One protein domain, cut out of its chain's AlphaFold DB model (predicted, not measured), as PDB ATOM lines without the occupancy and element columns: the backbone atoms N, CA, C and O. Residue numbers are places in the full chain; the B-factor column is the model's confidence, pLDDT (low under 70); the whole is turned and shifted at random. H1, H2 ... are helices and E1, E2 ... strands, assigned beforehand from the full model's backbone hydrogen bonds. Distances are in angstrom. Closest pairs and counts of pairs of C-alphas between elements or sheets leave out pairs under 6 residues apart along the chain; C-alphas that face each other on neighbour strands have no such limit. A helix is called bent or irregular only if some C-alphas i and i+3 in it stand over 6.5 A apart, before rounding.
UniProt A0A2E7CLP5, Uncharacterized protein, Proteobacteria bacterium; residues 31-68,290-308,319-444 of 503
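This is residues 31 to 68, 290 to 308 and 319 to 444 of the 503 residues of an uncharacterized protein of Proteobacteria bacterium (UniProt A0A2E7CLP5). Two long helices, H8 and H9, run side by side opposite ways with H10 along H9, a three-helix bundle; the shorter helices H5 and H7 pack on it, H5 on H9 and H7 on H8 and H9, with H6 packed on H5 and H7, away from the bundle, and the bent two-stranded hairpin E1 E2 prolongs one end and makes much of the length. The small helices H1 and H2 pack on the bundle near its other end, and beyond them residues 57 to 64, of which 60 to 64 belong to H4, stick out. The 183 printed residues hold ten named helices and two named strands, in the order H1 to H7, E1, E2, H8 to H10; the sheet has the order E1 - E2, antiparallel, and the class is mostly helix. The whole is compact, with a radius of gyration of the C-alphas of 18.3 A and spans of 66 by 31 by 26 A.

H1, residues 36 to 40, only just touches H8, residues 370 to 391, with 3 pairs of C-alphas within 8 A; the closest are those of Leu 39 and Ser 384, 7.0 A. H2, residues 43 to 46, touches H8, Val 45 to Met 388 at 5.1 A between C-alphas, and also H9, residues 398 to 420, Pro 44 to Phe 402 at 5.1 A between C-alphas. H3, residues 50 to 53, and H4, residues 60 to 66, touch no helix. H5, residues 292 to 302, touches H9 at a shallow tilt of 27 degrees, the same way, with C-alphas Leu 298 and Ala 413 closest at 7.1 A. H6, residues 322 to 332, and H7, residues 337 to 345, form a helical hairpin at 36 degrees, a tilt only just steep; the closest C-alphas are those of Ile 329 and Ala 339, 5.4 A. H7 is irregular, but only just: C-alphas 341 and 344 are 7.0 A apart. It touches H8, with C-alphas Ala 345 and Ile 372 closest at 5.3 A, at a steep tilt of 39 degrees, opposite ways. E1, residues 346 to 353, and E2, residues 361 to 368, form an antiparallel hairpin, with N 349 and O 365 at 2.9 A and N 363 and O 351 at 2.9 A within hydrogen-bond range. E1 bends by 52 degrees at residue 350 and E2 by 50 degrees at residue 364. The hubs H8 and H9 form a helical hairpin at a shallow tilt of 31 degrees, with C-alphas Ala 377 and Glu 407 closest at 4.4 A. H9 and H10, residues 424 to 437, form another, at 12 degrees, with C-alphas Met 415 and Ala 427 closest at 4.6 A; H8, H9 and H10 are an up and down bundle, each running against the one before. Every O i to N i+4 pair is within hydrogen-bond range in H1, H4, H6, H8 and H10, against 6 of 7 in H5, 3 of 5 in H7 and 18 of 19 in H9; H2 and H3 are too short for such a pair.

H1 begins at C-alpha 36, (116.436, 150.243, 147.619). From first to last C-alpha H5 measures 16.1 A, H6 15.8 A and H7 13.8 A, E1 19.5 A and E2 20.6 A. H8 measures 31.2 A, H9 33.6 A and H10 20.5 A. H9 begins at C-alpha 398, (103.707, 166.635, 145.114), and H10 ends at C-alpha 437, (98.816, 158.887, 131.803).

The C-alphas of Gly 58 and Asp 358 are the two farthest apart, 67.4 A. Residues 69 to 289 are cut out, with C-alphas 68 and 290 19.1 A apart, and so are residues 309 to 318, with C-alphas 308 and 319 12.9 A apart. Of the links that are printed whole, none is long. The mean pLDDT of the printed part is 91.7; residues 306 to 308, 319 to 321, 354 to 355 and 357 are under 70.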
ATOM      1  N   GLU A  31     108.710 140.488 140.288       81.25
ATOM      2  CA  GLU A  31     109.805 140.912 141.159       81.25
ATOM      3  C   GLU A  31     110.662 141.978 140.455       81.25
ATOM      4  O   GLU A  31     111.073 141.815 139.306       81.25
ATOM      5  N   VAL A  32     110.915 143.095 141.142       81.88
ATOM      6  CA  VAL A  32     111.749 144.200 140.643       81.88
ATOM      7  C   VAL A  32     113.226 143.958 140.960       81.88
ATOM      8  O   VAL A  32     113.571 143.581 142.077       81.88
ATOM      9  N   GLU A  33     114.114 144.224 139.998       86.31
ATOM     10  CA  GLU A  33     115.559 143.956 140.129       86.31
ATOM     11  C   GLU A  33     116.382 145.104 140.753       86.31
ATOM     12  O   GLU A  33     117.563 144.924 141.062       86.31
ATOM     13  N   TYR A  34     115.813 146.297 140.963       94.25
ATOM     14  CA  TYR A  34     116.568 147.433 141.506       94.25
ATOM     15  C   TYR A  34     116.709 147.403 143.033       94.25
ATOM     16  O   TYR A  34     115.798 147.057 143.784       94.25
ATOM     17  N   SER A  35     117.864 147.862 143.527       95.75
ATOM     18  CA  SER A  35     118.101 148.001 144.967       95.75
ATOM     19  C   SER A  35     117.372 149.211 145.567       95.75
ATOM     20  O   SER A  35     117.274 150.272 144.944       95.75
ATOM     21  N   LYS A  36     116.969 149.106 146.844       95.62
ATOM     22  CA  LYS A  36     116.436 150.243 147.619       95.62
ATOM     23  C   LYS A  36     117.397 151.438 147.598       95.62
ATOM     24  O   LYS A  36     116.964 152.570 147.421       95.62
ATOM     25  N   SER A  37     118.705 151.199 147.713       96.69
ATOM     26  CA  SER A  37     119.727 152.252 147.648       96.69
ATOM     27  C   SER A  37     119.760 152.991 146.312       96.69
ATOM     28  O   SER A  37     120.024 154.189 146.302       96.69
ATOM     29  N   LEU A  38     119.501 152.304 145.196       96.88
ATOM     30  CA  LEU A  38     119.447 152.928 143.874       96.88
ATOM     31  C   LEU A  38     118.174 153.770 143.720       96.88
ATOM     32  O   LEU A  38     118.245 154.915 143.284       96.88
ATOM     33  N   LEU A  39     117.029 153.259 144.181       97.88
ATOM     34  CA  LEU A  39     115.776 154.019 144.211       97.88
ATOM     35  C   LEU A  39     115.894 155.292 145.065       97.88
ATOM     36  O   LEU A  39     115.437 156.359 144.660       97.88
ATOM     37  N   GLN A  40     116.561 155.211 146.220       97.19
ATOM     38  CA  GLN A  40     116.820 156.361 147.093       97.19
ATOM     39  C   GLN A  40     117.721 157.427 146.464       97.19
ATOM     40  O   GLN A  40     117.686 158.582 146.889       97.19
ATOM     41  N   GLN A  41     118.513 157.053 145.460       96.31
ATOM     42  CA  GLN A  41     119.287 157.998 144.668       96.31
ATOM     43  C   GLN A  41     118.455 158.653 143.569       96.31
ATOM     44  O   GLN A  41     118.947 159.599 142.981       96.31
ATOM     45  N   SER A  42     117.238 158.216 143.260       97.81
ATOM     46  CA  SER A  42     116.445 158.879 142.221       97.81
ATOM     47  C   SER A  42     116.055 160.303 142.630       97.81
ATOM     48  O   SER A  42     115.747 160.557 143.798       97.81
ATOM     49  N   TRP A  43     116.041 161.247 141.682       97.75
ATOM     50  CA  TRP A  43     115.634 162.625 141.980       97.75
ATOM     51  C   TRP A  43     114.224 162.726 142.591       97.75
ATOM     52  O   TRP A  43     114.086 163.528 143.516       97.75
ATOM     53  N   PRO A  44     113.197 161.929 142.190       97.81
ATOM     54  CA  PRO A  44     111.875 161.998 142.813       97.81
ATOM     55  C   PRO A  44     111.946 161.724 144.313       97.81
ATOM     56  O   PRO A  44     111.341 162.439 145.108       97.81
ATOM     57  N   VAL A  45     112.742 160.725 144.706       97.75
ATOM     58  CA  VAL A  45     112.902 160.340 146.107       97.75
ATOM     59  C   VAL A  45     113.761 161.336 146.877       97.75
ATOM     60  O   VAL A  45     113.361 161.759 147.959       97.75
ATOM     61  N   ARG A  46     114.914 161.744 146.332       96.06
ATOM     62  CA  ARG A  46     115.797 162.732 146.976       96.06
ATOM     63  C   ARG A  46     115.045 164.033 147.253       96.06
ATOM     64  O   ARG A  46     114.921 164.466 148.402       96.06
ATOM     65  N   LEU A  47     114.430 164.587 146.209       96.12
ATOM     66  CA  LEU A  47     113.713 165.853 146.275       96.12
ATOM     67  C   LEU A  47     112.379 165.761 147.018       96.12
ATOM     68  O   LEU A  47     111.690 166.767 147.105       96.12
ATOM     69  N   ALA A  48     112.004 164.623 147.612       95.69
ATOM     70  CA  ALA A  48     110.885 164.558 148.551       95.69
ATOM     71  C   ALA A  48     111.159 165.306 149.863       95.69
ATOM     72  O   ALA A  48     110.218 165.742 150.525       95.69
ATOM     73  N   LYS A  49     112.431 165.521 150.214       94.31
ATOM     74  CA  LYS A  49     112.828 166.349 151.357       94.31
ATOM     75  C   LYS A  49     112.733 167.830 150.997       94.31
ATOM     76  O   LYS A  49     113.380 168.275 150.047       94.31
ATOM     77  N   ALA A  50     111.965 168.592 151.772       92.88
ATOM     78  CA  ALA A  50     111.719 170.011 151.520       92.88
ATOM     79  C   ALA A  50     113.019 170.829 151.411       92.88
ATOM     80  O   ALA A  50     113.137 171.696 150.551       92.88
ATOM     81  N   GLU A  51     114.036 170.506 152.214       93.06
ATOM     82  CA  GLU A  51     115.324 171.209 152.215       93.06
ATOM     83  C   GLU A  51     116.083 171.040 150.893       93.06
ATOM     84  O   GLU A  51     116.793 171.945 150.465       93.06
ATOM     85  N   GLN A  52     115.928 169.889 150.232       92.75
ATOM     86  CA  GLN A  52     116.545 169.638 148.926       92.75
ATOM     87  C   GLN A  52     115.744 170.290 147.798       92.75
ATOM     88  O   GLN A  52     116.308 170.734 146.803       92.75
ATOM     89  N   ARG A  53     114.422 170.383 147.967       93.31
ATOM     90  CA  ARG A  53     113.508 170.949 146.973       93.31
ATOM     91  C   ARG A  53     113.488 172.484 146.976       93.31
ATOM     92  O   ARG A  53     113.155 173.089 145.960       93.31
ATOM     93  N   GLN A  54     113.908 173.110 148.076       93.19
ATOM     94  CA  GLN A  54     113.880 174.562 148.282       93.19
ATOM     95  C   GLN A  54     114.604 175.370 147.192       93.19
ATOM     96  O   GLN A  54     114.220 176.499 146.915       93.19
ATOM     97  N   VAL A  55     115.642 174.817 146.555       92.25
ATOM     98  CA  VAL A  55     116.362 175.511 145.466       92.25
ATOM     99  C   VAL A  55     115.527 175.640 144.184       92.25
ATOM    100  O   VAL A  55     115.765 176.537 143.374       92.25
ATOM    101  N   PHE A  56     114.528 174.772 144.014       95.44
ATOM    102  CA  PHE A  56     113.579 174.787 142.900       95.44
ATOM    103  C   PHE A  56     112.314 175.571 143.265       95.44
ATOM    104  O   PHE A  56     111.790 176.342 142.460       95.44
ATOM    105  N   GLU A  57     111.833 175.397 144.496       90.94
ATOM    106  CA  GLU A  57     110.639 176.062 145.005       90.94
ATOM    107  C   GLU A  57     110.871 177.573 145.175       90.94
ATOM    108  O   GLU A  57     111.674 178.021 145.987       90.94
ATOM    109  N   GLY A  58     110.144 178.383 144.403       87.81
ATOM    110  CA  GLY A  58     110.255 179.848 144.445       87.81
ATOM    111  C   GLY A  58     111.251 180.444 143.448       87.81
ATOM    112  O   GLY A  58     111.279 181.664 143.292       87.81
ATOM    113  N   SER A  59     112.010 179.616 142.723       96.00
ATOM    114  CA  SER A  59     112.761 180.073 141.553       96.00
ATOM    115  C   SER A  59     111.799 180.328 140.391       96.00
ATOM    116  O   SER A  59     111.132 179.409 139.914       96.00
ATOM    117  N   GLU A  60     111.738 181.572 139.911       96.75
ATOM    118  CA  GLU A  60     110.882 181.957 138.781       96.75
ATOM    119  C   GLU A  60     111.169 181.102 137.536       96.75
ATOM    120  O   GLU A  60     110.243 180.635 136.873       96.75
ATOM    121  N   GLY A  61     112.445 180.807 137.270       97.12
ATOM    122  CA  GLY A  61     112.852 179.951 136.158       97.12
ATOM    123  C   GLY A  61     112.296 178.530 136.259       97.12
ATOM    124  O   GLY A  61     111.750 178.016 135.282       97.12
ATOM    125  N   TRP A  62     112.361 177.915 137.443       97.31
ATOM    126  CA  TRP A  62     111.835 176.565 137.664       97.31
ATOM    127  C   TRP A  62     110.308 176.515 137.691       97.31
ATOM    128  O   TRP A  62     109.728 175.544 137.206       97.31
ATOM    129  N   ILE A  63     109.645 177.567 138.179       96.12
ATOM    130  CA  ILE A  63     108.183 177.702 138.101       96.12
ATOM    131  C   ILE A  63     107.734 177.767 136.636       96.12
ATOM    132  O   ILE A  63     106.816 177.049 136.240       96.12
ATOM    133  N   ASN A  64     108.401 178.580 135.813       96.44
ATOM    134  CA  ASN A  64     108.107 178.661 134.381       96.44
ATOM    135  C   ASN A  64     108.364 177.319 133.682       96.44
ATOM    136  O   ASN A  64     107.525 176.854 132.912       96.44
ATOM    137  N   TYR A  65     109.468 176.647 134.023       96.25
ATOM    138  CA  TYR A  65     109.793 175.322 133.496       96.25
ATOM    139  C   TYR A  65     108.748 174.257 133.875       96.25
ATOM    140  O   TYR A  65     108.302 173.490 133.022       96.25
ATOM    141  N   TYR A  66     108.293 174.239 135.132       95.25
ATOM    142  CA  TYR A  66     107.228 173.352 135.611       95.25
ATOM    143  C   TYR A  66     105.924 173.544 134.820       95.25
ATOM    144  O   TYR A  66     105.269 172.568 134.459       95.25
ATOM    145  N   ASN A  67     105.601 174.795 134.478       93.81
ATOM    146  CA  ASN A  67     104.445 175.167 133.658       93.81
ATOM    147  C   ASN A  67     104.666 175.001 132.142       93.81
ATOM    148  O   ASN A  67     103.767 175.312 131.361       93.81
ATOM    149  N   LYS A  68     105.843 174.514 131.724       93.38
ATOM    150  CA  LYS A  68     106.262 174.343 130.322       93.38
ATOM    151  C   LYS A  68     106.362 175.645 129.520       93.38
ATOM    152  O   LYS A  68     106.436 175.611 128.297       93.38
ATOM    153  N   LEU A 290     116.161 159.462 135.919       98.00
ATOM    154  CA  LEU A 290     115.881 159.390 137.354       98.00
ATOM    155  C   LEU A 290     117.168 159.516 138.173       98.00
ATOM    156  O   LEU A 290     117.168 160.142 139.234       98.00
ATOM    157  N   VAL A 291     118.264 158.960 137.659       97.06
ATOM    158  CA  VAL A 291     119.623 159.038 138.209       97.06
ATOM    159  C   VAL A 291     120.634 159.426 137.118       97.06
ATOM    160  O   VAL A 291     120.355 159.227 135.937       97.06
ATOM    161  N   PRO A 292     121.834 159.938 137.463       95.19
ATOM    162  CA  PRO A 292     122.833 160.336 136.464       95.19
ATOM    163  C   PRO A 292     123.209 159.234 135.463       95.19
ATOM    164  O   PRO A 292     123.361 159.505 134.274       95.19
ATOM    165  N   ALA A 293     123.308 157.983 135.922       94.75
ATOM    166  CA  ALA A 293     123.653 156.844 135.071       94.75
ATOM    167  C   ALA A 293     122.597 156.539 133.993       94.75
ATOM    168  O   ALA A 293     122.934 155.929 132.980       94.75
ATOM    169  N   ASP A 294     121.347 156.984 134.170       96.88
ATOM    170  CA  ASP A 294     120.299 156.813 133.158       96.88
ATOM    171  C   ASP A 294     120.618 157.597 131.878       96.88
ATOM    172  O   ASP A 294     120.297 157.132 130.788       96.88
ATOM    173  N   VAL A 295     121.279 158.757 131.996       94.75
ATOM    174  CA  VAL A 295     121.677 159.586 130.844       94.75
ATOM    175  C   VAL A 295     122.607 158.798 129.928       94.75
ATOM    176  O   VAL A 295     122.384 158.720 128.725       94.75
ATOM    177  N   VAL A 296     123.626 158.163 130.507       92.81
ATOM    178  CA  VAL A 296     124.612 157.376 129.757       92.81
ATOM    179  C   VAL A 296     123.967 156.118 129.191       92.81
ATOM    180  O   VAL A 296     124.125 155.830 128.007       92.81
ATOM    181  N   PHE A 297     123.200 155.401 130.017       94.75
ATOM    182  CA  PHE A 297     122.493 154.194 129.602       94.75
ATOM    183  C   PHE A 297     121.633 154.439 128.352       94.75
ATOM    184  O   PHE A 297     121.716 153.667 127.392       94.75
ATOM    185  N   LEU A 298     120.841 155.518 128.345       95.00
ATOM    186  CA  LEU A 298     119.961 155.863 127.228       95.00
ATOM    187  C   LEU A 298     120.709 156.473 126.041       95.00
ATOM    188  O   LEU A 298     120.343 156.188 124.901       95.00
ATOM    189  N   ALA A 299     121.756 157.266 126.273       92.25
ATOM    190  CA  ALA A 299     122.588 157.811 125.205       92.25
ATOM    191  C   ALA A 299     123.276 156.693 124.413       92.25
ATOM    192  O   ALA A 299     123.126 156.611 123.195       92.25
ATOM    193  N   GLU A 300     123.966 155.779 125.096       91.06
ATOM    194  CA  GLU A 300     124.631 154.649 124.448       91.06
ATOM    195  C   GLU A 300     123.623 153.732 123.744       91.06
ATOM    196  O   GLU A 300     123.889 153.287 122.629       91.06
ATOM    197  N   LEU A 301     122.444 153.505 124.340       90.44
ATOM    198  CA  LEU A 301     121.355 152.775 123.688       90.44
ATOM    199  C   LEU A 301     120.915 153.480 122.395       90.44
ATOM    200  O   LEU A 301     120.733 152.837 121.369       90.44
ATOM    201  N   ALA A 302     120.779 154.804 122.407       89.50
ATOM    202  CA  ALA A 302     120.346 155.575 121.246       89.50
ATOM    203  C   ALA A 302     121.361 155.568 120.091       89.50
ATOM    204  O   ALA A 302     120.944 155.649 118.936       89.50
ATOM    205  N   THR A 303     122.662 155.380 120.356       86.56
ATOM    206  CA  THR A 303     123.666 155.183 119.285       86.56
ATOM    207  C   THR A 303     123.402 153.929 118.445       86.56
ATOM    208  O   THR A 303     123.919 153.784 117.340       86.56
ATOM    209  N   TRP A 304     122.591 153.002 118.960       84.62
ATOM    210  CA  TRP A 304     122.247 151.756 118.286       84.62
ATOM    211  C   TRP A 304     121.073 151.882 117.335       84.62
ATOM    212  O   TRP A 304     120.761 150.893 116.670       84.62
ATOM    213  N   LYS A 305     120.432 153.057 117.267       75.00
ATOM    214  CA  LYS A 305     119.439 153.373 116.242       75.00
ATOM    215  C   LYS A 305     120.112 153.243 114.875       75.00
ATOM    216  O   LYS A 305     120.689 154.187 114.344       75.00
ATOM    217  N   GLU A 306     120.074 152.041 114.308       62.91
ATOM    218  CA  GLU A 306     120.457 151.820 112.926       62.91
ATOM    219  C   GLU A 306     119.370 152.453 112.063       62.91
ATOM    220  O   GLU A 306     118.342 151.845 111.770       62.91
ATOM    221  N   TRP A 307     119.609 153.684 111.619       53.31
ATOM    222  CA  TRP A 307     118.866 154.306 110.526       53.31
ATOM    223  C   TRP A 307     119.220 153.615 109.193       53.31
ATOM    224  O   TRP A 307     119.660 154.251 108.236       53.31
ATOM    225  N   LYS A 308     119.145 152.279 109.121       44.78
ATOM    226  CA  LYS A 308     119.501 151.544 107.907       44.78
ATOM    227  C   LYS A 308     118.362 151.592 106.894       44.78
ATOM    228  O   LYS A 308     117.297 151.018 107.089       44.78
ATOM    229  N   GLY A 319     117.152 141.201 113.432       47.94
ATOM    230  CA  GLY A 319     117.849 140.640 114.596       47.94
ATOM    231  C   GLY A 319     119.017 141.485 115.093       47.94
ATOM    232  O   GLY A 319     120.164 141.278 114.701       47.94
ATOM    233  N   TYR A 320     118.744 142.418 116.010       57.75
ATOM    234  CA  TYR A 320     119.805 142.989 116.837       57.75
ATOM    235  C   TYR A 320     120.393 141.886 117.731       57.75
ATOM    236  O   TYR A 320     119.674 140.996 118.184       57.75
ATOM    237  N   ASN A 321     121.705 141.926 117.976       66.12
ATOM    238  CA  ASN A 321     122.395 140.900 118.758       66.12
ATOM    239  C   ASN A 321     121.847 140.889 120.197       66.12
ATOM    240  O   ASN A 321     122.195 141.771 120.980       66.12
ATOM    241  N   GLU A 322     121.024 139.890 120.545       75.56
ATOM    242  CA  GLU A 322     120.507 139.632 121.905       75.56
ATOM    243  C   GLU A 322     121.598 139.827 122.969       75.56
ATOM    244  O   GLU A 322     121.369 140.454 124.006       75.56
ATOM    245  N   SER A 323     122.818 139.370 122.671       81.19
ATOM    246  CA  SER A 323     123.961 139.472 123.580       81.19
ATOM    247  C   SER A 323     124.363 140.920 123.860       81.19
ATOM    248  O   SER A 323     124.815 141.214 124.961       81.19
ATOM    249  N   LYS A 324     124.192 141.836 122.898       87.44
ATOM    250  CA  LYS A 324     124.564 143.251 123.022       87.44
ATOM    251  C   LYS A 324     123.594 144.008 123.929       87.44
ATOM    252  O   LYS A 324     124.054 144.666 124.859       87.44
ATOM    253  N   LEU A 325     122.278 143.883 123.713       90.06
ATOM    254  CA  LEU A 325     121.285 144.519 124.594       90.06
ATOM    255  C   LEU A 325     121.366 143.951 126.011       90.06
ATOM    256  O   LEU A 325     121.424 144.716 126.970       90.06
ATOM    257  N   LYS A 326     121.447 142.622 126.140       91.81
ATOM    258  CA  LYS A 326     121.591 141.974 127.444       91.81
ATOM    259  C   LYS A 326     122.846 142.445 128.173       91.81
ATOM    260  O   LYS A 326     122.755 142.849 129.324       91.81
ATOM    261  N   ALA A 327     124.004 142.449 127.508       92.81
ATOM    262  CA  ALA A 327     125.252 142.920 128.110       92.81
ATOM    263  C   ALA A 327     125.186 144.397 128.524       92.81
ATOM    264  O   ALA A 327     125.769 144.777 129.536       92.81
ATOM    265  N   HIS A 328     124.467 145.230 127.771       93.38
ATOM    266  CA  HIS A 328     124.274 146.640 128.108       93.38
ATOM    267  C   HIS A 328     123.398 146.830 129.342       93.38
ATOM    268  O   HIS A 328     123.803 147.537 130.258       93.38
ATOM    269  N   ILE A 329     122.259 146.140 129.418       94.81
ATOM    270  CA  ILE A 329     121.406 146.141 130.614       94.81
ATOM    271  C   ILE A 329     122.193 145.633 131.825       94.81
ATOM    272  O   ILE A 329     122.237 146.306 132.851       94.81
ATOM    273  N   GLU A 330     122.902 144.510 131.690       95.12
ATOM    274  CA  GLU A 330     123.733 143.941 132.758       95.12
ATOM    275  C   GLU A 330     124.843 144.890 133.228       95.12
ATOM    276  O   GLU A 330     125.113 144.974 134.425       95.12
ATOM    277  N   ARG A 331     125.458 145.647 132.312       95.12
ATOM    278  CA  ARG A 331     126.469 146.657 132.654       95.12
ATOM    279  C   ARG A 331     125.890 147.788 133.507       95.12
ATOM    280  O   ARG A 331     126.586 148.285 134.389       95.12
ATOM    281  N   PHE A 332     124.650 148.205 133.247       95.38
ATOM    282  CA  PHE A 332     124.045 149.371 133.896       95.38
ATOM    283  C   PHE A 332     123.091 149.050 135.043       95.38
ATOM    284  O   PHE A 332     122.808 149.944 135.834       95.38
ATOM    285  N   LYS A 333     122.600 147.818 135.201       95.69
ATOM    286  CA  LYS A 333     121.546 147.506 136.187       95.69
ATOM    287  C   LYS A 333     121.915 147.791 137.648       95.69
ATOM    288  O   LYS A 333     121.039 147.922 138.492       95.69
ATOM    289  N   SER A 334     123.200 147.900 137.983       95.38
ATOM    290  CA  SER A 334     123.625 148.288 139.335       95.38
ATOM    291  C   SER A 334     123.683 149.804 139.562       95.38
ATOM    292  O   SER A 334     123.786 150.229 140.710       95.38
ATOM    293  N   THR A 335     123.658 150.618 138.502       95.12
ATOM    294  CA  THR A 335     123.892 152.075 138.561       95.12
ATOM    295  C   THR A 335     122.773 152.907 137.936       95.12
ATOM    296  O   THR A 335     122.510 154.003 138.419       95.12
ATOM    297  N   SER A 336     122.100 152.408 136.897       96.62
ATOM    298  CA  SER A 336     120.932 153.013 136.252       96.62
ATOM    299  C   SER A 336     119.659 152.377 136.792       96.62
ATOM    300  O   SER A 336     119.465 151.161 136.704       96.62
ATOM    301  N   LEU A 337     118.772 153.215 137.329       98.00
ATOM    302  CA  LEU A 337     117.476 152.764 137.826       98.00
ATOM    303  C   LEU A 337     116.600 152.270 136.672       98.00
ATOM    304  O   LEU A 337     115.890 151.281 136.832       98.00
ATOM    305  N   LEU A 338     116.692 152.910 135.501       98.12
ATOM    306  CA  LEU A 338     115.936 152.505 134.318       98.12
ATOM    307  C   LEU A 338     116.419 151.162 133.766       98.12
ATOM    308  O   LEU A 338     115.590 150.299 133.507       98.12
ATOM    309  N   ALA A 339     117.731 150.938 133.642       97.31
ATOM    310  CA  ALA A 339     118.254 149.645 133.192       97.31
ATOM    311  C   ALA A 339     117.826 148.501 134.129       97.31
ATOM    312  O   ALA A 339     117.382 147.454 133.663       97.31
ATOM    313  N   ALA A 340     117.910 148.728 135.444       97.75
ATOM    314  CA  ALA A 340     117.507 147.760 136.460       97.75
ATOM    315  C   ALA A 340     116.003 147.452 136.422       97.75
ATOM    316  O   ALA A 340     115.602 146.296 136.468       97.75
ATOM    317  N   ALA A 341     115.164 148.487 136.320       97.56
ATOM    318  CA  ALA A 341     113.715 148.330 136.269       97.56
ATOM    319  C   ALA A 341     113.224 147.732 134.939       97.56
ATOM    320  O   ALA A 341     112.183 147.089 134.921       97.56
ATOM    321  N   LEU A 342     113.960 147.918 133.835       96.56
ATOM    322  CA  LEU A 342     113.628 147.346 132.526       96.56
ATOM    323  C   LEU A 342     113.987 145.869 132.389       96.56
ATOM    324  O   LEU A 342     113.353 145.179 131.593       96.56
ATOM    325  N   ALA A 343     115.013 145.395 133.101       96.38
ATOM    326  CA  ALA A 343     115.566 144.056 132.904       96.38
ATOM    327  C   ALA A 343     114.505 142.933 132.935       96.38
ATOM    328  O   ALA A 343     114.519 142.113 132.012       96.38
ATOM    329  N   PRO A 344     113.525 142.923 133.866       96.31
ATOM    330  CA  PRO A 344     112.507 141.871 133.907       96.31
ATOM    331  C   PRO A 344     111.513 141.905 132.734       96.31
ATOM    332  O   PRO A 344     110.865 140.901 132.460       96.31
ATOM    333  N   ALA A 345     111.393 143.029 132.013       96.38
ATOM    334  CA  ALA A 345     110.541 143.138 130.824       96.38
ATOM    335  C   ALA A 345     111.180 142.556 129.554       96.38
ATOM    336  O   ALA A 345     110.552 142.588 128.493       96.38
ATOM    337  N   LEU A 346     112.423 142.072 129.624       94.69
ATOM    338  CA  LEU A 346     113.145 141.510 128.488       94.69
ATOM    339  C   LEU A 346     113.061 139.983 128.493       94.69
ATOM    340  O   LEU A 346     113.699 139.308 129.298       94.69
ATOM    341  N   GLU A 347     112.326 139.427 127.536       93.69
ATOM    342  CA  GLU A 347     112.126 137.985 127.402       93.69
ATOM    343  C   GLU A 347     112.768 137.440 126.131       93.69
ATOM    344  O   GLU A 347     112.648 138.017 125.051       93.69
ATOM    345  N   VAL A 348     113.398 136.270 126.239       91.75
ATOM    346  CA  VAL A 348     113.825 135.518 125.057       91.75
ATOM    347  C   VAL A 348     112.614 134.789 124.487       91.75
ATOM    348  O   VAL A 348     112.099 133.855 125.101       91.75
ATOM    349  N   ARG A 349     112.168 135.194 123.297       90.31
ATOM    350  CA  ARG A 349     111.055 134.567 122.578       90.31
ATOM    351  C   ARG A 349     111.544 133.931 121.284       90.31
ATOM    352  O   ARG A 349     112.427 134.466 120.615       90.31
ATOM    353  N   ASN A 350     110.952 132.792 120.930       85.31
ATOM    354  CA  ASN A 350     111.116 132.211 119.601       85.31
ATOM    355  C   ASN A 350     110.225 132.996 118.634       85.31
ATOM    356  O   ASN A 350     109.006 133.038 118.807       85.31
ATOM    357  N   ILE A 351     110.826 133.616 117.627       81.75
ATOM    358  CA  ILE A 351     110.115 134.270 116.535       81.75
ATOM    359  C   ILE A 351     110.252 133.382 115.306       81.75
ATOM    360  O   ILE A 351     111.363 133.031 114.913       81.75
ATOM    361  N   SER A 352     109.124 133.039 114.688       77.44
ATOM    362  CA  SER A 352     109.127 132.397 113.376       77.44
ATOM    363  C   SER A 352     109.491 133.435 112.319       77.44
ATOM    364  O   SER A 352     108.755 134.407 112.110       77.44
ATOM    365  N   THR A 353     110.634 133.261 111.660       70.38
ATOM    366  CA  THR A 353     111.051 134.086 110.527       70.38
ATOM    367  C   THR A 353     110.913 133.285 109.233       70.38
ATOM    368  O   THR A 353     111.440 132.186 109.121       70.38
ATOM    369  N   GLY A 354     110.123 133.791 108.280       64.31
ATOM    370  CA  GLY A 354     109.797 133.101 107.027       64.31
ATOM    371  C   GLY A 354     108.416 133.506 106.510       64.31
ATOM    372  O   GLY A 354     107.477 133.643 107.294       64.31
ATOM    373  N   SER A 355     108.297 133.734 105.200       65.88
ATOM    374  CA  SER A 355     107.023 134.100 104.553       65.88
ATOM    375  C   SER A 355     106.165 132.880 104.182       65.88
ATOM    376  O   SER A 355     104.994 133.031 103.832       65.88
ATOM    377  N   SER A 356     106.732 131.671 104.289       73.25
ATOM    378  CA  SER A 356     106.078 130.388 104.027       73.25
ATOM    379  C   SER A 356     106.365 129.373 105.143       73.25
ATOM    380  O   SER A 356     107.394 129.461 105.815       73.25
ATOM    381  N   GLU A 357     105.459 128.407 105.341       67.38
ATOM    382  CA  GLU A 357     105.597 127.343 106.356       67.38
ATOM    383  C   GLU A 357     106.868 126.495 106.157       67.38
ATOM    384  O   GLU A 357     107.451 126.033 107.135       67.38
ATOM    385  N   ASP A 358     107.342 126.358 104.915       71.25
ATOM    386  CA  ASP A 358     108.538 125.578 104.567       71.25
ATOM    387  C   ASP A 358     109.863 126.321 104.852       71.25
ATOM    388  O   ASP A 358     110.930 125.703 104.884       71.25
ATOM    389  N   GLU A 359     109.820 127.638 105.088       71.19
ATOM    390  CA  GLU A 359     110.997 128.490 105.343       71.19
ATOM    391  C   GLU A 359     111.067 129.027 106.779       71.19
ATOM    392  O   GLU A 359     111.994 129.771 107.102       71.19
ATOM    393  N   ALA A 360     110.115 128.649 107.639       71.50
ATOM    394  CA  ALA A 360     110.052 129.094 109.025       71.50
ATOM    395  C   ALA A 360     111.308 128.663 109.805       71.50
ATOM    396  O   ALA A 360     111.452 127.518 110.235       71.50
ATOM    397  N   LYS A 361     112.232 129.603 110.008       79.44
ATOM    398  CA  LYS A 361     113.344 129.460 110.945       79.44
ATOM    399  C   LYS A 361     112.902 130.014 112.289       79.44
ATOM    400  O   LYS A 361     112.501 131.171 112.396       79.44
ATOM    401  N   GLU A 362     112.987 129.192 113.329       80.94
ATOM    402  CA  GLU A 362     112.844 129.684 114.696       80.94
ATOM    403  C   GLU A 362     114.111 130.443 115.088       80.94
ATOM    404  O   GLU A 362     115.198 129.870 115.194       80.94
ATOM    405  N   GLU A 363     113.971 131.743 115.312       83.00
ATOM    406  CA  GLU A 363     115.041 132.591 115.817       83.00
ATOM    407  C   GLU A 363     114.715 133.020 117.246       83.00
ATOM    408  O   GLU A 363     113.635 133.546 117.521       83.00
ATOM    409  N   LYS A 364     115.652 132.808 118.172       84.50
ATOM    410  CA  LYS A 364     115.543 133.341 119.531       84.50
ATOM    411  C   LYS A 364     115.930 134.806 119.528       84.50
ATOM    412  O   LYS A 364     117.008 135.150 119.048       84.50
ATOM    413  N   ARG A 365     115.061 135.649 120.079       85.19
ATOM    414  CA  ARG A 365     115.341 137.071 120.270       85.19
ATOM    415  C   ARG A 365     114.956 137.526 121.654       85.19
ATOM    416  O   ARG A 365     113.898 137.157 122.154       85.19
ATOM    417  N   LEU A 366     115.786 138.396 122.211       90.25
ATOM    418  CA  LEU A 366     115.445 139.168 123.392       90.25
ATOM    419  C   LEU A 366     114.521 140.319 122.988       90.25
ATOM    420  O   LEU A 366     114.933 141.225 122.265       90.25
ATOM    421  N   LEU A 367     113.276 140.258 123.440       92.25
ATOM    422  CA  LEU A 367     112.231 141.226 123.141       92.25
ATOM    423  C   LEU A 367     111.769 141.908 124.421       92.25
ATOM    424  O   LEU A 367     111.629 141.266 125.458       92.25
ATOM    425  N   LEU A 368     111.467 143.197 124.322       95.00
ATOM    426  CA  LEU A 368     110.727 143.909 125.349       95.00
ATOM    427  C   LEU A 368     109.253 143.507 125.294       95.00
ATOM    428  O   LEU A 368     108.656 143.507 124.218       95.00
ATOM    429  N   VAL A 369     108.661 143.209 126.444       96.44
ATOM    430  CA  VAL A 369     107.249 142.839 126.571       96.44
ATOM    431  C   VAL A 369     106.465 144.018 127.157       96.44
ATOM    432  O   VAL A 369     106.637 144.313 128.340       96.44
ATOM    433  N   PRO A 370     105.605 144.700 126.371       96.75
ATOM    434  CA  PRO A 370     104.896 145.895 126.833       96.75
ATOM    435  C   PRO A 370     104.053 145.688 128.090       96.75
ATOM    436  O   PRO A 370     104.076 146.543 128.964       96.75
ATOM    437  N   ASP A 371     103.353 144.560 128.211       96.44
ATOM    438  CA  ASP A 371     102.470 144.306 129.356       96.44
ATOM    439  C   ASP A 371     103.265 144.232 130.670       96.44
ATOM    440  O   ASP A 371     102.950 144.929 131.633       96.44
ATOM    441  N   ILE A 372     104.380 143.493 130.665       96.69
ATOM    442  CA  ILE A 372     105.306 143.414 131.805       96.69
ATOM    443  C   ILE A 372     105.904 144.792 132.108       96.69
ATOM    444  O   ILE A 372     106.015 145.184 133.268       96.69
ATOM    445  N   LEU A 373     106.265 145.560 131.075       97.88
ATOM    446  CA  LEU A 373     106.783 146.915 131.250       97.88
ATOM    447  C   LEU A 373     105.767 147.844 131.933       97.88
ATOM    448  O   LEU A 373     106.162 148.639 132.784       97.88
ATOM    449  N   LEU A 374     104.485 147.770 131.562       97.69
ATOM    450  CA  LEU A 374     103.423 148.590 132.154       97.69
ATOM    451  C   LEU A 374     103.249 148.270 133.645       97.69
ATOM    452  O   LEU A 374     103.183 149.190 134.463       97.69
ATOM    453  N   GLU A 375     103.258 146.987 134.009       97.19
ATOM    454  CA  GLU A 375     103.214 146.547 135.409       97.19
ATOM    455  C   GLU A 375     104.439 147.036 136.198       97.19
ATOM    456  O   GLU A 375     104.297 147.617 137.277       97.19
ATOM    457  N   LEU A 376     105.645 146.893 135.636       97.69
ATOM    458  CA  LEU A 376     106.887 147.376 136.251       97.69
ATOM    459  C   LEU A 376     106.911 148.904 136.409       97.69
ATOM    460  O   LEU A 376     107.427 149.409 137.405       97.69
ATOM    461  N   ALA A 377     106.346 149.654 135.459       98.06
ATOM    462  CA  ALA A 377     106.283 151.113 135.526       98.06
ATOM    463  C   ALA A 377     105.333 151.584 136.630       98.06
ATOM    464  O   ALA A 377     105.686 152.482 137.404       98.06
ATOM    465  N   SER A 378     104.180 150.926 136.754       97.56
ATOM    466  CA  SER A 378     103.244 151.148 137.856       97.56
ATOM    467  C   SER A 378     103.903 150.839 139.204       97.56
ATOM    468  O   SER A 378     103.910 151.679 140.110       97.56
ATOM    469  N   LYS A 379     104.589 149.693 139.301       97.19
ATOM    470  CA  LYS A 379     105.320 149.277 140.502       97.19
ATOM    471  C   LYS A 379     106.426 150.258 140.892       97.19
ATOM    472  O   LYS A 379     106.566 150.585 142.069       97.19
ATOM    473  N   LEU A 380     107.185 150.772 139.923       98.06
ATOM    474  CA  LEU A 380     108.236 151.757 140.180       98.06
ATOM    475  C   LEU A 380     107.662 153.067 140.741       98.06
ATOM    476  O   LEU A 380     108.250 153.659 141.645       98.06
ATOM    477  N   LYS A 381     106.499 153.513 140.258       98.06
ATOM    478  CA  LYS A 381     105.786 154.661 140.839       98.06
ATOM    479  C   LYS A 381     105.346 154.396 142.271       98.06
ATOM    480  O   LYS A 381     105.573 155.248 143.133       98.06
ATOM    481  N   GLU A 382     104.754 153.238 142.546       97.88
ATOM    482  CA  GLU A 382     104.349 152.857 143.902       97.88
ATOM    483  C   GLU A 382     105.543 152.819 144.863       97.88
ATOM    484  O   GLU A 382     105.476 153.392 145.955       97.88
ATOM    485  N   ASP A 383     106.659 152.227 144.435       97.62
ATOM    486  CA  ASP A 383     107.887 152.140 145.223       97.62
ATOM    487  C   ASP A 383     108.515 153.512 145.460       97.62
ATOM    488  O   ASP A 383     108.875 153.833 146.596       97.62
ATOM    489  N   SER A 384     108.599 154.357 144.426       98.12
ATOM    490  CA  SER A 384     109.036 155.749 144.563       98.12
ATOM    491  C   SER A 384     108.175 156.485 145.586       98.12
ATOM    492  O   SER A 384     108.698 157.132 146.494       98.12
ATOM    493  N   PHE A 385     106.850 156.361 145.496       98.31
ATOM    494  CA  PHE A 385     105.922 157.013 146.417       98.31
ATOM    495  C   PHE A 385     106.065 156.509 147.857       98.31
ATOM    496  O   PHE A 385     106.137 157.312 148.792       98.31
ATOM    497  N   ALA A 386     106.155 155.192 148.052       97.62
ATOM    498  CA  ALA A 386     106.389 154.589 149.359       97.62
ATOM    499  C   ALA A 386     107.724 155.055 149.959       97.62
ATOM    500  O   ALA A 386     107.786 155.425 151.135       97.62
ATOM    501  N   GLN A 387     108.776 155.124 149.143       97.94
ATOM    502  CA  GLN A 387     110.090 155.569 149.583       97.94
ATOM    503  C   GLN A 387     110.114 157.061 149.947       97.94
ATOM    504  O   GLN A 387     110.754 157.423 150.936       97.94
ATOM    505  N   MET A 388     109.405 157.918 149.202       98.25
ATOM    506  CA  MET A 388     109.233 159.337 149.546       98.25
ATOM    507  C   MET A 388     108.534 159.512 150.896       98.25
ATOM    508  O   MET A 388     108.973 160.314 151.720       98.25
ATOM    509  N   LYS A 389     107.487 158.720 151.164       97.44
ATOM    510  CA  LYS A 389     106.793 158.719 152.461       97.44
ATOM    511  C   LYS A 389     107.694 158.293 153.616       97.44
ATOM    512  O   LYS A 389     107.587 158.862 154.691       97.44
ATOM    513  N   GLU A 390     108.557 157.303 153.405       96.38
ATOM    514  CA  GLU A 390     109.506 156.845 154.429       96.38
ATOM    515  C   GLU A 390     110.567 157.914 154.743       96.38
ATOM    516  O   GLU A 390     111.025 158.016 155.879       96.38
ATOM    517  N   GLN A 391     110.968 158.713 153.748       93.62
ATOM    518  CA  GLN A 391     112.010 159.732 153.910       93.62
ATOM    519  C   GLN A 391     111.502 161.094 154.385       93.62
ATOM    520  O   GLN A 391     112.302 161.887 154.888       93.62
ATOM    521  N   SER A 392     110.214 161.379 154.205       92.06
ATOM    522  CA  SER A 392     109.605 162.642 154.607       92.06
ATOM    523  C   SER A 392     108.917 162.531 155.965       92.06
ATOM    524  O   SER A 392     108.367 161.497 156.334       92.06
ATOM    525  N   THR A 393     108.892 163.637 156.707       89.12
ATOM    526  CA  THR A 393     108.122 163.734 157.956       89.12
ATOM    527  C   THR A 393     106.617 163.846 157.706       89.12
ATOM    528  O   THR A 393     105.822 163.528 158.591       89.12
ATOM    529  N   GLN A 394     106.215 164.298 156.513       92.31
ATOM    530  CA  GLN A 394     104.823 164.499 156.118       92.31
ATOM    531  C   GLN A 394     104.599 164.068 154.665       92.31
ATOM    532  O   GLN A 394     105.468 164.218 153.809       92.31
ATOM    533  N   VAL A 395     103.411 163.531 154.383       94.25
ATOM    534  CA  VAL A 395     103.010 163.181 153.016       94.25
ATOM    535  C   VAL A 395     102.550 164.443 152.302       94.25
ATOM    536  O   VAL A 395     101.540 165.034 152.683       94.25
ATOM    537  N   GLU A 396     103.270 164.837 151.256       95.38
ATOM    538  CA  GLU A 396     102.938 166.010 150.454       95.38
ATOM    539  C   GLU A 396     102.231 165.614 149.145       95.38
ATOM    540  O   GLU A 396     102.578 164.591 148.548       95.38
ATOM    541  N   PRO A 397     101.282 166.426 148.633       95.06
ATOM    542  CA  PRO A 397     100.612 166.150 147.357       95.06
ATOM    543  C   PRO A 397     101.575 165.987 146.172       95.06
ATOM    544  O   PRO A 397     101.308 165.205 145.262       95.06
ATOM    545  N   ILE A 398     102.718 166.681 146.196       95.19
ATOM    546  CA  ILE A 398     103.707 166.635 145.114       95.19
ATOM    547  C   ILE A 398     104.368 165.261 144.952       95.19
ATOM    548  O   ILE A 398     104.847 164.942 143.866       95.19
ATOM    549  N   PHE A 399     104.328 164.403 145.980       97.31
ATOM    550  CA  PHE A 399     104.848 163.035 145.890       97.31
ATOM    551  C   PHE A 399     104.087 162.214 144.844       97.31
ATOM    552  O   PHE A 399     104.676 161.366 144.174       97.31
ATOM    553  N   GLN A 400     102.793 162.488 144.645       97.12
ATOM    554  CA  GLN A 400     102.018 161.844 143.584       97.12
ATOM    555  C   GLN A 400     102.584 162.217 142.208       97.12
ATOM    556  O   GLN A 400     102.863 161.348 141.393       97.12
ATOM    557  N   THR A 401     102.834 163.507 141.972       96.25
ATOM    558  CA  THR A 401     103.426 163.985 140.716       96.25
ATOM    559  C   THR A 401     104.839 163.437 140.508       96.25
ATOM    560  O   THR A 401     105.166 162.974 139.421       96.25
ATOM    561  N   PHE A 402     105.682 163.457 141.543       97.38
ATOM    562  CA  PHE A 402     107.064 162.975 141.469       97.38
ATOM    563  C   PHE A 402     107.145 161.474 141.182       97.38
ATOM    564  O   PHE A 402     107.968 161.047 140.380       97.38
ATOM    565  N   SER A 403     106.264 160.672 141.779       98.06
ATOM    566  CA  SER A 403     106.214 159.235 141.499       98.06
ATOM    567  C   SER A 403     105.717 158.933 140.081       98.06
ATOM    568  O   SER A 403     106.258 158.031 139.443       98.06
ATOM    569  N   SER A 404     104.787 159.725 139.530       98.06
ATOM    570  CA  SER A 404     104.389 159.612 138.116       98.06
ATOM    571  C   SER A 404     105.562 159.837 137.150       98.06
ATOM    572  O   SER A 404     105.623 159.183 136.112       98.06
ATOM    573  N   PHE A 405     106.540 160.692 137.485       98.25
ATOM    574  CA  PHE A 405     107.759 160.808 136.669       98.25
ATOM    575  C   PHE A 405     108.554 159.500 136.612       98.25
ATOM    576  O   PHE A 405     109.149 159.221 135.577       98.25
ATOM    577  N   SER A 406     108.555 158.685 137.674       98.44
ATOM    578  CA  SER A 406     109.232 157.382 137.657       98.44
ATOM    579  C   SER A 406     108.560 156.396 136.695       98.44
ATOM    580  O   SER A 406     109.250 155.773 135.892       98.44
ATOM    581  N   GLU A 407     107.226 156.315 136.719       98.44
ATOM    582  CA  GLU A 407     106.434 155.506 135.775       98.44
ATOM    583  C   GLU A 407     106.698 155.937 134.325       98.44
ATOM    584  O   GLU A 407     107.106 155.133 133.488       98.44
ATOM    585  N   ILE A 408     106.560 157.233 134.036       98.44
ATOM    586  CA  ILE A 408     106.742 157.776 132.683       98.44
ATOM    587  C   ILE A 408     108.186 157.600 132.193       98.44
ATOM    588  O   ILE A 408     108.404 157.292 131.019       98.44
ATOM    589  N   ALA A 409     109.178 157.782 133.068       98.44
ATOM    590  CA  ALA A 409     110.583 157.574 132.735       98.44
ATOM    591  C   ALA A 409     110.860 156.127 132.310       98.44
ATOM    592  O   ALA A 409     111.506 155.910 131.281       98.44
ATOM    593  N   LEU A 410     110.322 155.145 133.045       98.56
ATOM    594  CA  LEU A 410     110.490 153.735 132.699       98.56
ATOM    595  C   LEU A 410     109.832 153.395 131.363       98.56
ATOM    596  O   LEU A 410     110.457 152.755 130.516       98.56
ATOM    597  N   LEU A 411     108.612 153.885 131.132       98.62
ATOM    598  CA  LEU A 411     107.922 153.678 129.861       98.62
ATOM    599  C   LEU A 411     108.697 154.288 128.687       98.62
ATOM    600  O   LEU A 411     108.837 153.653 127.646       98.62
ATOM    601  N   ARG A 412     109.272 155.485 128.838       98.00
ATOM    602  CA  ARG A 412     110.103 156.097 127.784       98.00
ATOM    603  C   ARG A 412     111.378 155.312 127.511       98.00
ATOM    604  O   ARG A 412     111.757 155.158 126.353       98.00
ATOM    605  N   ALA A 413     112.028 154.808 128.554       98.19
ATOM    606  CA  ALA A 413     113.198 153.958 128.397       98.19
ATOM    607  C   ALA A 413     112.832 152.658 127.660       98.19
ATOM    608  O   ALA A 413     113.511 152.282 126.707       98.19
ATOM    609  N   GLY A 414     111.708 152.032 128.020       97.81
ATOM    610  CA  GLY A 414     111.182 150.858 127.324       97.81
ATOM    611  C   GLY A 414     110.829 151.148 125.865       97.81
ATOM    612  O   GLY A 414     111.208 150.394 124.979       97.81
ATOM    613  N   MET A 415     110.200 152.287 125.574       97.00
ATOM    614  CA  MET A 415     109.946 152.737 124.202       97.00
ATOM    615  C   MET A 415     111.242 152.825 123.380       97.00
ATOM    616  O   MET A 415     111.270 152.345 122.250       97.00
ATOM    617  N   LEU A 416     112.320 153.393 123.935       94.81
ATOM    618  CA  LEU A 416     113.619 153.453 123.256       94.81
ATOM    619  C   LEU A 416     114.213 152.055 123.039       94.81
ATOM    620  O   LEU A 416     114.716 151.780 121.953       94.81
ATOM    621  N   VAL A 417     114.117 151.160 124.029       94.75
ATOM    622  CA  VAL A 417     114.544 149.756 123.885       94.75
ATOM    623  C   VAL A 417     113.761 149.049 122.774       94.75
ATOM    624  O   VAL A 417     114.356 148.377 121.933       94.75
ATOM    625  N   ALA A 418     112.442 149.237 122.722       93.62
ATOM    626  CA  ALA A 418     111.600 148.687 121.667       93.62
ATOM    627  C   ALA A 418     111.993 149.238 120.285       93.62
ATOM    628  O   ALA A 418     112.102 148.464 119.337       93.62
ATOM    629  N   GLU A 419     112.265 150.543 120.163       89.69
ATOM    630  CA  GLU A 419     112.734 151.153 118.911       89.69
ATOM    631  C   GLU A 419     114.052 150.539 118.426       89.69
ATOM    632  O   GLU A 419     114.136 150.122 117.270       89.69
ATOM    633  N   VAL A 420     115.067 150.428 119.292       87.75
ATOM    634  CA  VAL A 420     116.374 149.868 118.889       87.75
ATOM    635  C   VAL A 420     116.313 148.368 118.599       87.75
ATOM    636  O   VAL A 420     117.092 147.869 117.790       87.75
ATOM    637  N   ASN A 421     115.356 147.653 119.196       87.19
ATOM    638  CA  ASN A 421     115.079 146.247 118.897       87.19
ATOM    639  C   ASN A 421     114.215 146.049 117.640       87.19
ATOM    640  O   ASN A 421     113.887 144.912 117.297       87.19
ATOM    641  N   GLY A 422     113.807 147.127 116.961       85.06
ATOM    642  CA  GLY A 422     112.915 147.058 115.803       85.06
ATOM    643  C   GLY A 422     111.473 146.661 116.150       85.06
ATOM    644  O   GLY A 422     110.690 146.335 115.260       85.06
ATOM    645  N   GLN A 423     111.085 146.709 117.426       89.88
ATOM    646  CA  GLN A 423     109.733 146.437 117.912       89.88
ATOM    647  C   GLN A 423     108.830 147.671 117.737       89.88
ATOM    648  O   GLN A 423     108.263 148.205 118.690       89.88
ATOM    649  N   TYR A 424     108.689 148.146 116.496       88.56
ATOM    650  CA  TYR A 424     107.990 149.399 116.167       88.56
ATOM    651  C   TYR A 424     106.550 149.464 116.691       88.56
ATOM    652  O   TYR A 424     106.110 150.506 117.179       88.56
ATOM    653  N   ARG A 425     105.813 148.351 116.598       91.12
ATOM    654  CA  ARG A 425     104.445 148.253 117.124       91.12
ATOM    655  C   ARG A 425     104.420 148.418 118.642       91.12
ATOM    656  O   ARG A 425     103.600 149.176 119.152       91.12
ATOM    657  N   ASP A 426     105.319 147.731 119.337       94.19
ATOM    658  CA  ASP A 426     105.397 147.733 120.798       94.19
ATOM    659  C   ASP A 426     105.808 149.117 121.315       94.19
ATOM    660  O   ASP A 426     105.177 149.645 122.228       94.19
ATOM    661  N   ALA A 427     106.768 149.773 120.651       94.56
ATOM    662  CA  ALA A 427     107.101 151.173 120.913       94.56
ATOM    663  C   ALA A 427     105.873 152.092 120.755       94.56
ATOM    664  O   ALA A 427     105.651 152.977 121.581       94.56
ATOM    665  N   GLY A 428     105.040 151.858 119.733       95.19
ATOM    666  CA  GLY A 428     103.773 152.568 119.534       95.19
ATOM    667  C   GLY A 428     102.770 152.362 120.675       95.19
ATOM    668  O   GLY A 428     102.203 153.335 121.168       95.19
ATOM    669  N   ILE A 429     102.588 151.122 121.142       96.69
ATOM    670  CA  ILE A 429     101.726 150.803 122.297       96.69
ATOM    671  C   ILE A 429     102.206 151.555 123.541       96.69
ATOM    672  O   ILE A 429     101.406 152.181 124.236       96.69
ATOM    673  N   ILE A 430     103.512 151.546 123.800       98.38
ATOM    674  CA  ILE A 430     104.098 152.229 124.957       98.38
ATOM    675  C   ILE A 430     103.896 153.750 124.851       98.38
ATOM    676  O   ILE A 430     103.515 154.382 125.833       98.38
ATOM    677  N   ARG A 431     104.063 154.345 123.661       97.88
ATOM    678  CA  ARG A 431     103.803 155.780 123.426       97.88
ATOM    679  C   ARG A 431     102.361 156.179 123.738       97.88
ATOM    680  O   ARG A 431     102.153 157.221 124.354       97.88
ATOM    681  N   LEU A 432     101.390 155.363 123.323       97.44
ATOM    682  CA  LEU A 432      99.972 155.585 123.621       97.44
ATOM    683  C   LEU A 432      99.717 155.560 125.130       97.44
ATOM    684  O   LEU A 432      99.136 156.502 125.654       97.44
ATOM    685  N   ASN A 433     100.244 154.551 125.829       98.25
ATOM    686  CA  ASN A 433     100.107 154.457 127.282       98.25
ATOM    687  C   ASN A 433     100.731 155.662 127.999       98.25
ATOM    688  O   ASN A 433     100.108 156.212 128.899       98.25
ATOM    689  N   ILE A 434     101.915 156.128 127.574       98.25
ATOM    690  CA  ILE A 434     102.509 157.358 128.123       98.25
ATOM    691  C   ILE A 434     101.565 158.547 127.905       98.25
ATOM    692  O   ILE A 434     101.315 159.298 128.840       98.25
ATOM    693  N   ASN A 435     101.034 158.723 126.691       97.50
ATOM    694  CA  ASN A 435     100.122 159.823 126.371       97.50
ATOM    695  C   ASN A 435      98.831 159.801 127.211       97.50
ATOM    696  O   ASN A 435      98.294 160.862 127.520       97.50
ATOM    697  N   ASP A 436      98.345 158.619 127.582       97.50
ATOM    698  CA  ASP A 436      97.112 158.470 128.358       97.50
ATOM    699  C   ASP A 436      97.300 158.797 129.848       97.50
ATOM    700  O   ASP A 436      96.347 159.216 130.507       97.50
ATOM    701  N   ILE A 437      98.518 158.640 130.381       96.81
ATOM    702  CA  ILE A 437      98.816 158.887 131.803       96.81
ATOM    703  C   ILE A 437      99.477 160.243 132.080       96.81
ATOM    704  O   ILE A 437      99.495 160.677 133.231       96.81
ATOM    705  N   VAL A 438     100.053 160.906 131.069       96.06
ATOM    706  CA  VAL A 438     100.712 162.208 131.264       96.06
ATOM    707  C   VAL A 438      99.689 163.307 131.533       96.06
ATOM    708  O   VAL A 438      98.774 163.563 130.753       96.06
ATOM    709  N   ASP A 439      99.902 164.037 132.617       93.50
ATOM    710  CA  ASP A 439      99.089 165.179 133.009       93.50
ATOM    711  C   ASP A 439      99.931 166.319 133.600       93.50
ATOM    712  O   ASP A 439     101.083 166.146 134.011       93.50
ATOM    713  N   GLY A 440      99.360 167.529 133.580       92.75
ATOM    714  CA  GLY A 440      99.937 168.737 134.176       92.75
ATOM    715  C   GLY A 440     101.464 168.868 133.986       92.75
ATOM    716  O   GLY A 440     101.901 169.063 132.851       92.75
ATOM    717  N   PRO A 441     102.289 168.749 135.045       92.88
ATOM    718  CA  PRO A 441     103.748 168.931 134.963       92.88
ATOM    719  C   PRO A 441     104.500 167.788 134.274       92.88
ATOM    720  O   PRO A 441     105.627 167.982 133.809       92.88
ATOM    721  N   THR A 442     103.906 166.594 134.226       95.06
ATOM    722  CA  THR A 442     104.484 165.432 133.536       95.06
ATOM    723  C   THR A 442     104.249 165.488 132.024       95.06
ATOM    724  O   THR A 442     104.937 164.805 131.262       95.06
ATOM    725  N   LYS A 443     103.341 166.370 131.574       95.00
ATOM    726  CA  LYS A 443     103.134 166.688 130.162       95.00
ATOM    727  C   LYS A 443     104.411 167.297 129.582       95.00
ATOM    728  O   LYS A 443     104.836 168.380 129.975       95.00
ATOM    729  N   ASP A 444     105.015 166.611 128.627       94.88
ATOM    730  CA  ASP A 444     106.303 166.996 128.058       94.88
ATOM    731  C   ASP A 444     106.154 167.329 126.565       94.88
ATOM    732  O   ASP A 444     105.878 166.424 125.767       94.88
TER     733      ASP A 444